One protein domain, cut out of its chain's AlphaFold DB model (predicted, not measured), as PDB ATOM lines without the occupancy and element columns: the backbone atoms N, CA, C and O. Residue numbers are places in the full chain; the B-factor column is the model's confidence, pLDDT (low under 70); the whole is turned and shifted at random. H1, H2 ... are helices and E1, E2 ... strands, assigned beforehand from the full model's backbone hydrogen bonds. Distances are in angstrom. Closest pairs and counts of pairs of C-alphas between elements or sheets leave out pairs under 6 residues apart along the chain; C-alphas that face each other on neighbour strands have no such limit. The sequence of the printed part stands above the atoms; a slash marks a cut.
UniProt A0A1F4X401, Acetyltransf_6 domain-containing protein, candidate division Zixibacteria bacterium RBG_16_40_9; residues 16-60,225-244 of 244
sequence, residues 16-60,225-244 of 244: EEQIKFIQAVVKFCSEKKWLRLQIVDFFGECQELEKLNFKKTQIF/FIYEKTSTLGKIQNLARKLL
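Overview. This is residues 16 to 60 and 225 to 244 of the 244 residues of the protein "Acetyltransf_6 domain-containing protein" of candidate division Zixibacteria bacterium RBG_16_40_9 (UniProt A0A1F4X401). A small three-stranded antiparallel sheet, E1 E3 E2, has the short helix H2 over one face; H1 packs on H2 and grazes the sheet, while H3 leads away, residues 239 to 244 sticking out. The printed part has 65 residues, with three named helices and three named strands in the order H1 E1 H2 E2 E3 H3 along the chain, class mixed, helices and strands. The whole is only just loose, close to compact, radius of gyration of the C-alphas 13.0 A, spanning 40 by 31 by 15 A.

Along the chain. E1 is residues 36 to 41, E3 225 to 230, E2 55 to 60. H1, 16 to 30, starts at C-alpha (83.512, -15.913, 128.011) and measures 20.8 A; H2 is 47 to 52; H3, 232 to 243, measures 17.3 A, ending at (54.101, 9.103, 114.744).

Arrangement. E1 and E3 are antiparallel neighbours, with N 39 and O 227 within hydrogen-bond range at 2.9 A; E3 and E2 are antiparallel neighbours too, with N 57 and O 226 within hydrogen-bond range at 2.8 A. E1, H2, E2 form a split strand-helix-strand unit, E3 between its strands, with a right-handed crossover. H2 runs along E3, 13 degrees on the local plane, height over the sheet 8.8 A. H1, residues 18 to 23 alone, touches H2 at a steep tilt of 47 degrees, C-alphas of Ile 19 and Glu 48 closest at 6.6 A. H1 and H3 have every O i to N i+4 pair within hydrogen-bond range; H2 has 0 of 2, but 3 of 3 for i+3.

Size, cuts and confidence. C-alphas 16 and 244, farthest apart, are 42.2 A apart. Residues 61 to 224 are not printed, a gap of 8.2 A between C-alphas 60 and 225. No link printed whole is long. Residue 244 is under pLDDT 70.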
ATOM      1  N   GLU A  16      84.224 -16.277 126.783       86.06
ATOM      2  CA  GLU A  16      83.512 -15.913 128.011       86.06
ATOM      3  C   GLU A  16      83.910 -14.552 128.590       86.06
ATOM      4  O   GLU A  16      83.064 -13.873 129.173       86.06
ATOM      5  N   GLU A  17      85.170 -14.135 128.462       88.12
ATOM      6  CA  GLU A  17      85.632 -12.858 129.018       88.12
ATOM      7  C   GLU A  17      84.961 -11.686 128.306       88.12
ATOM      8  O   GLU A  17      84.470 -10.750 128.941       88.12
ATOM      9  N   GLN A  18      84.869 -11.784 126.978       88.00
ATOM     10  CA  GLN A  18      84.162 -10.819 126.146       88.00
ATOM     11  C   GLN A  18      82.676 -10.743 126.538       88.00
ATOM     12  O   GLN A  18      82.137  -9.647 126.717       88.00
ATOM     13  N   ILE A  19      82.026 -11.895 126.747       87.81
ATOM     14  CA  ILE A  19      80.630 -11.961 127.206       87.81
ATOM     15  C   ILE A  19      80.463 -11.277 128.567       87.81
ATOM     16  O   ILE A  19      79.592 -10.416 128.709       87.81
ATOM     17  N   LYS A  20      81.300 -11.624 129.555       90.25
ATOM     18  CA  LYS A  20      81.244 -11.062 130.917       90.25
ATOM     19  C   LYS A  20      81.433  -9.547 130.899       90.25
ATOM     20  O   LYS A  20      80.669  -8.826 131.542       90.25
ATOM     21  N   PHE A  21      82.390  -9.052 130.114       90.44
ATOM     22  CA  PHE A  21      82.610  -7.618 129.949       90.44
ATOM     23  C   PHE A  21      81.376  -6.918 129.372       90.44
ATOM     24  O   PHE A  21      80.904  -5.925 129.926       90.44
ATOM     25  N   ILE A  22      80.796  -7.447 128.294       88.44
ATOM     26  CA  ILE A  22      79.613  -6.839 127.677       88.44
ATOM     27  C   ILE A  22      78.410  -6.893 128.617       88.44
ATOM     28  O   ILE A  22      77.650  -5.927 128.688       88.44
ATOM     29  N   GLN A  23      78.223  -7.982 129.361       89.69
ATOM     30  CA  GLN A  23      77.177  -8.066 130.380       89.69
ATOM     31  C   GLN A  23      77.359  -6.989 131.455       89.69
ATOM     32  O   GLN A  23      76.381  -6.331 131.817       89.69
ATOM     33  N   ALA A  24      78.594  -6.748 131.905       91.06
ATOM     34  CA  ALA A  24      78.907  -5.665 132.833       91.06
ATOM     35  C   ALA A  24      78.596  -4.283 132.231       91.06
ATOM     36  O   ALA A  24      77.965  -3.464 132.898       91.06
ATOM     37  N   VAL A  25      78.934  -4.043 130.959       88.56
ATOM     38  CA  VAL A  25      78.578  -2.803 130.242       88.56
ATOM     39  C   VAL A  25      77.061  -2.634 130.137       88.56
ATOM     40  O   VAL A  25      76.540  -1.563 130.432       88.56
ATOM     41  N   VAL A  26      76.322  -3.683 129.759       85.62
ATOM     42  CA  VAL A  26      74.852  -3.642 129.664       85.62
ATOM     43  C   VAL A  26      74.228  -3.358 131.029       85.62
ATOM     44  O   VAL A  26      73.309  -2.539 131.109       85.62
ATOM     45  N   LYS A  27      74.732  -3.989 132.098       88.44
ATOM     46  CA  LYS A  27      74.295  -3.735 133.476       88.44
ATOM     47  C   LYS A  27      74.556  -2.279 133.867       88.44
ATOM     48  O   LYS A  27      73.614  -1.580 134.231       88.44
ATOM     49  N   PHE A  28      75.779  -1.794 133.675       89.31
ATOM     50  CA  PHE A  28      76.145  -0.401 133.923       89.31
ATOM     51  C   PHE A  28      75.247   0.584 133.156       89.31
ATOM     52  O   PHE A  28      74.728   1.540 133.726       89.31
ATOM     53  N   CYS A  29      74.987   0.338 131.866       85.62
ATOM     54  CA  CYS A  29      74.089   1.173 131.072       85.62
ATOM     55  C   CYS A  29      72.654   1.150 131.613       85.62
ATOM     56  O   CYS A  29      72.000   2.196 131.635       85.62
ATOM     57  N   SER A  30      72.159  -0.012 132.059       81.19
ATOM     58  CA  SER A  30      70.800  -0.167 132.601       81.19
ATOM     59  C   SER A  30      70.534   0.730 133.812       81.19
ATOM     60  O   SER A  30      69.445   1.291 133.921       81.19
ATOM     61  N   GLU A  31      71.560   0.991 134.620       86.31
ATOM     62  CA  GLU A  31      71.509   1.889 135.780       86.31
ATOM     63  C   GLU A  31      71.479   3.382 135.385       86.31
ATOM     64  O   GLU A  31      71.186   4.245 136.212       86.31
ATOM     65  N   LYS A  32      71.754   3.720 134.115       81.31
ATOM     66  CA  LYS A  32      71.949   5.100 133.626       81.31
ATOM     67  C   LYS A  32      70.892   5.600 132.629       81.31
ATOM     68  O   LYS A  32      71.147   6.570 131.924       81.31
ATOM     69  N   LYS A  33      69.698   4.990 132.560       82.94
ATOM     70  CA  LYS A  33      68.613   5.372 131.613       82.94
ATOM     71  C   LYS A  33      69.107   5.524 130.159       82.94
ATOM     72  O   LYS A  33      68.968   6.565 129.524       82.94
ATOM     73  N   TRP A  34      69.684   4.463 129.612       85.31
ATOM     74  CA  TRP A  34      70.159   4.415 128.228       85.31
ATOM     75  C   TRP A  34      69.025   4.188 127.214       85.31
ATOM     76  O   TRP A  34      67.992   3.602 127.536       85.31
ATOM     77  N   LEU A  35      69.228   4.613 125.962       86.75
ATOM     78  CA  LEU A  35      68.285   4.389 124.853       86.75
ATOM     79  C   LEU A  35      68.748   3.257 123.934       86.75
ATOM     80  O   LEU A  35      67.967   2.390 123.545       86.75
ATOM     81  N   ARG A  36      70.034   3.278 123.584       88.94
ATOM     82  CA  ARG A  36      70.643   2.394 122.595       88.94
ATOM     83  C   ARG A  36      72.114   2.179 122.924       88.94
ATOM     84  O   ARG A  36      72.797   3.124 123.304       88.94
ATOM     85  N   LEU A  37      72.573   0.948 122.749       88.94
ATOM     86  CA  LEU A  37      73.964   0.531 122.849       88.94
ATOM     87  C   LEU A  37      74.348  -0.067 121.501       88.94
ATOM     88  O   LEU A  37      73.651  -0.951 121.001       88.94
ATOM     89  N   GLN A  38      75.428   0.438 120.918       89.81
ATOM     90  CA  GLN A  38      75.912   0.018 119.613       89.81
ATOM     91  C   GLN A  38      77.389  -0.351 119.718       89.81
ATOM     92  O   GLN A  38      78.186   0.428 120.237       89.81
ATOM     93  N   ILE A  39      77.738  -1.530 119.216       89.75
ATOM     94  CA  ILE A  39      79.109  -2.028 119.127       89.75
ATOM     95  C   ILE A  39      79.388  -2.274 117.648       89.75
ATOM     96  O   ILE A  39      78.631  -2.982 116.983       89.75
ATOM     97  N   VAL A  40      80.445  -1.654 117.123       90.88
ATOM     98  CA  VAL A  40      80.901  -1.919 115.759       90.88
ATOM     99  C   VAL A  40      81.950  -3.017 115.829       90.88
ATOM    100  O   VAL A  40      82.959  -2.881 116.512       90.88
ATOM    101  N   ASP A  41      81.692  -4.105 115.122       90.81
ATOM    102  CA  ASP A  41      82.586  -5.243 115.000       90.81
ATOM    103  C   ASP A  41      83.244  -5.208 113.619       90.81
ATOM    104  O   ASP A  41      82.791  -5.833 112.654       90.81
ATOM    105  N   PHE A  42      84.280  -4.372 113.511       89.56
ATOM    106  CA  PHE A  42      85.003  -4.143 112.260       89.56
ATOM    107  C   PHE A  42      85.822  -5.365 111.807       89.56
ATOM    108  O   PHE A  42      86.034  -5.568 110.604       89.56
ATOM    109  N   PHE A  43      86.279  -6.172 112.769       88.62
ATOM    110  CA  PHE A  43      87.158  -7.320 112.544       88.62
ATOM    111  C   PHE A  43      86.428  -8.673 112.587       88.62
ATOM    112  O   PHE A  43      86.981  -9.653 112.103       88.62
ATOM    113  N   GLY A  44      85.168  -8.723 113.031       87.88
ATOM    114  CA  GLY A  44      84.381  -9.959 113.106       87.88
ATOM    115  C   GLY A  44      84.646 -10.777 114.374       87.88
ATOM    116  O   GLY A  44      84.431 -11.990 114.375       87.88
ATOM    117  N   GLU A  45      85.136 -10.122 115.426       86.88
ATOM    118  CA  GLU A  45      85.639 -10.716 116.669       86.88
ATOM    119  C   GLU A  45      84.598 -10.696 117.800       86.88
ATOM    120  O   GLU A  45      84.872 -11.169 118.900       86.88
ATOM    121  N   CYS A  46      83.398 -10.153 117.560       86.25
ATOM    122  CA  CYS A  46      82.356  -9.979 118.577       86.25
ATOM    123  C   CYS A  46      81.123 -10.869 118.339       86.25
ATOM    124  O   CYS A  46      80.009 -10.496 118.712       86.25
ATOM    125  N   GLN A  47      81.289 -12.042 117.719       83.56
ATOM    126  CA  GLN A  47      80.176 -12.946 117.368       83.56
ATOM    127  C   GLN A  47      79.366 -13.402 118.593       83.56
ATOM    128  O   GLN A  47      78.158 -13.621 118.508       83.56
ATOM    129  N   GLU A  48      80.005 -13.447 119.762       83.50
ATOM    130  CA  GLU A  48      79.382 -13.793 121.039       83.50
ATOM    131  C   GLU A  48      78.250 -12.837 121.458       83.50
ATOM    132  O   GLU A  48      77.366 -13.205 122.236       83.50
ATOM    133  N   LEU A  49      78.202 -11.624 120.893       83.94
ATOM    134  CA  LEU A  49      77.119 -10.661 121.119       83.94
ATOM    135  C   LEU A  49      75.740 -11.169 120.691       83.94
ATOM    136  O   LEU A  49      74.724 -10.721 121.232       83.94
ATOM    137  N   GLU A  50      75.690 -12.116 119.756       84.12
ATOM    138  CA  GLU A  50      74.444 -12.736 119.297       84.12
ATOM    139  C   GLU A  50      73.743 -13.480 120.440       84.12
ATOM    140  O   GLU A  50      72.521 -13.404 120.568       84.12
ATOM    141  N   LYS A  51      74.514 -14.074 121.363       85.38
ATOM    142  CA  LYS A  51      73.998 -14.758 122.561       85.38
ATOM    143  C   LYS A  51      73.400 -13.792 123.593       85.38
ATOM    144  O   LYS A  51      72.688 -14.213 124.499       85.38
ATOM    145  N   LEU A  52      73.665 -12.487 123.469       86.19
ATOM    146  CA  LEU A  52      73.222 -11.445 124.406       86.19
ATOM    147  C   LEU A  52      72.033 -10.615 123.889       86.19
ATOM    148  O   LEU A  52      71.765  -9.520 124.410       86.19
ATOM    149  N   ASN A  53      71.296 -11.132 122.899       87.31
ATOM    150  CA  ASN A  53      70.134 -10.492 122.272       87.31
ATOM    151  C   ASN A  53      70.455  -9.133 121.622       87.31
ATOM    152  O   ASN A  53      69.632  -8.211 121.648       87.31
ATOM    153  N   PHE A  54      71.659  -8.977 121.066       91.88
ATOM    154  CA  PHE A  54      71.960  -7.851 120.185       91.88
ATOM    155  C   PHE A  54      71.430  -8.139 118.780       91.88
ATOM    156  O   PHE A  54      71.616  -9.225 118.235       91.88
ATOM    157  N   LYS A  55      70.814  -7.137 118.154       92.12
ATOM    158  CA  LYS A  55      70.483  -7.185 116.733       92.12
ATOM    159  C   LYS A  55      71.764  -6.985 115.928       92.12
ATOM    160  O   LYS A  55      72.369  -5.917 115.999       92.12
ATOM    161  N   LYS A  56      72.134  -7.981 115.128       94.06
ATOM    162  CA  LYS A  56      73.235  -7.898 114.163       94.06
ATOM    163  C   LYS A  56      72.765  -7.239 112.870       94.06
ATOM    164  O   LYS A  56      71.687  -7.537 112.363       94.06
ATOM    165  N   THR A  57      73.558  -6.325 112.330       93.00
ATOM    166  CA  THR A  57      73.352  -5.726 111.006       93.00
ATOM    167  C   THR A  57      74.678  -5.726 110.263       93.00
ATOM    168  O   THR A  57      75.674  -5.223 110.776       93.00
ATOM    169  N   GLN A  58      74.701  -6.307 109.065       92.94
ATOM    170  CA  GLN A  58      75.869  -6.256 108.193       92.94
ATOM    171  C   GLN A  58      75.873  -4.936 107.431       92.94
ATOM    172  O   GLN A  58      74.861  -4.547 106.854       92.94
ATOM    173  N   ILE A  59      77.025  -4.285 107.395       92.50
ATOM    174  CA  ILE A  59      77.275  -3.098 106.583       92.50
ATOM    175  C   ILE A  59      78.642  -3.222 105.909       92.50
ATOM    176  O   ILE A  59      79.352  -4.212 106.100       92.50
ATOM    177  N   PHE A  60      79.013  -2.249 105.081       93.25
ATOM    178  CA  PHE A  60      80.307  -2.258 104.406       93.25
ATOM    179  C   PHE A  60      80.967  -0.881 104.385       93.25
ATOM    180  O   PHE A  60      80.322   0.160 104.507       93.25
ATOM    181  N   PHE A 225      80.201  -5.828 110.881       92.81
ATOM    182  CA  PHE A 225      78.937  -5.926 111.599       92.81
ATOM    183  C   PHE A 225      78.758  -4.784 112.590       92.81
ATOM    184  O   PHE A 225      79.705  -4.264 113.174       92.81
ATOM    185  N   ILE A 226      77.505  -4.396 112.784       92.50
ATOM    186  CA  ILE A 226      77.069  -3.579 113.904       92.50
ATOM    187  C   ILE A 226      76.125  -4.423 114.748       92.50
ATOM    188  O   ILE A 226      75.138  -4.960 114.241       92.50
ATOM    189  N   TYR A 227      76.409  -4.482 116.042       92.12
ATOM    190  CA  TYR A 227      75.560  -5.083 117.054       92.12
ATOM    191  C   TYR A 227      74.845  -3.979 117.823       92.12
ATOM    192  O   TYR A 227      75.480  -3.114 118.426       92.12
ATOM    193  N   GLU A 228      73.514  -3.998 117.810       91.94
ATOM    194  CA  GLU A 228      72.691  -2.988 118.472       91.94
ATOM    195  C   GLU A 228      71.744  -3.618 119.492       91.94
ATOM    196  O   GLU A 228      71.001  -4.552 119.191       91.94
ATOM    197  N   LYS A 229      71.713  -3.056 120.700       90.44
ATOM    198  CA  LYS A 229      70.678  -3.325 121.700       90.44
ATOM    199  C   LYS A 229      69.928  -2.029 121.975       90.44
ATOM    200  O   LYS A 229      70.524  -0.955 122.019       90.44
ATOM    201  N   THR A 230      68.614  -2.114 122.140       90.06
ATOM    202  CA  THR A 230      67.754  -0.959 122.448       90.06
ATOM    203  C   THR A 230      66.999  -1.244 123.739       90.06
ATOM    204  O   THR A 230      66.424  -2.325 123.891       90.06
ATOM    205  N   SER A 231      66.999  -0.287 124.666       89.12
ATOM    206  CA  SER A 231      66.257  -0.396 125.924       89.12
ATOM    207  C   SER A 231      64.748  -0.234 125.702       89.12
ATOM    208  O   SER A 231      64.306   0.204 124.638       89.12
ATOM    209  N   THR A 232      63.927  -0.531 126.711       87.38
ATOM    210  CA  THR A 232      62.476  -0.268 126.651       87.38
ATOM    211  C   THR A 232      62.184   1.209 126.373       87.38
ATOM    212  O   THR A 232      61.378   1.521 125.499       87.38
ATOM    213  N   LEU A 233      62.910   2.120 127.029       86.44
ATOM    214  CA  LEU A 233      62.795   3.560 126.791       86.44
ATOM    215  C   LEU A 233      63.162   3.932 125.345       86.44
ATOM    216  O   LEU A 233      62.456   4.707 124.703       86.44
ATOM    217  N   GLY A 234      64.228   3.337 124.802       86.56
ATOM    218  CA  GLY A 234      64.623   3.533 123.407       86.56
ATOM    219  C   GLY A 234      63.569   3.044 122.411       86.56
ATOM    220  O   GLY A 234      63.328   3.698 121.396       86.56
ATOM    221  N   LYS A 235      62.886   1.931 122.709       88.00
ATOM    222  CA  LYS A 235      61.775   1.426 121.885       88.00
ATOM    223  C   LYS A 235      60.596   2.403 121.874       88.00
ATOM    224  O   LYS A 235      60.094   2.710 120.795       88.00
ATOM    225  N   ILE A 236      60.212   2.937 123.038       89.44
ATOM    226  CA  ILE A 236      59.142   3.943 123.165       89.44
ATOM    227  C   ILE A 236      59.496   5.213 122.382       89.44
ATOM    228  O   ILE A 236      58.690   5.695 121.588       89.44
ATOM    229  N   GLN A 237      60.726   5.720 122.523       89.38
ATOM    230  CA  GLN A 237      61.179   6.898 121.776       89.38
ATOM    231  C   GLN A 237      61.123   6.677 120.254       89.38
ATOM    232  O   GLN A 237      60.709   7.569 119.512       89.38
ATOM    233  N   ASN A 238      61.537   5.501 119.776       85.19
ATOM    234  CA  ASN A 238      61.489   5.177 118.351       85.19
ATOM    235  C   ASN A 238      60.049   5.118 117.815       85.19
ATOM    236  O   ASN A 238      59.833   5.492 116.666       85.19
ATOM    237  N   LEU A 239      59.082   4.661 118.618       85.44
ATOM    238  CA  LEU A 239      57.661   4.672 118.256       85.44
ATOM    239  C   LEU A 239      57.122   6.104 118.164       85.44
ATOM    240  O   LEU A 239      56.535   6.459 117.147       85.44
ATOM    241  N   ALA A 240      57.406   6.948 119.160       84.62
ATOM    242  CA  ALA A 240      56.993   8.353 119.149       84.62
ATOM    243  C   ALA A 240      57.544   9.114 117.929       84.62
ATOM    244  O   ALA A 240      56.819   9.861 117.286       84.62
ATOM    245  N   ARG A 241      58.806   8.864 117.547       80.25
ATOM    246  CA  ARG A 241      59.423   9.451 116.341       80.25
ATOM    247  C   ARG A 241      58.809   9.003 115.015       80.25
ATOM    248  O   ARG A 241      59.083   9.647 114.016       80.25
ATOM    249  N   LYS A 242      58.095   7.875 114.974       76.44
ATOM    250  CA  LYS A 242      57.413   7.400 113.757       76.44
ATOM    251  C   LYS A 242      56.005   7.982 113.607       76.44
ATOM    252  O   LYS A 242      55.449   7.894 112.521       76.44
ATOM    253  N   LEU A 243      55.434   8.495 114.697       71.94
ATOM    254  CA  LEU A 243      54.101   9.103 114.744       71.94
ATOM    255  C   LEU A 243      54.138  10.627 114.530       71.94
ATOM    256  O   LEU A 243      53.087  11.229 114.334       71.94
ATOM    257  N   LEU A 244      55.333  11.225 114.586       57.72
ATOM    258  CA  LEU A 244      55.636  12.631 114.301       57.72
ATOM    259  C   LEU A 244      56.304  12.756 112.929       57.72
ATOM    260  O   LEU A 244      56.067  13.780 112.256       57.72
TER     261      LEU A 244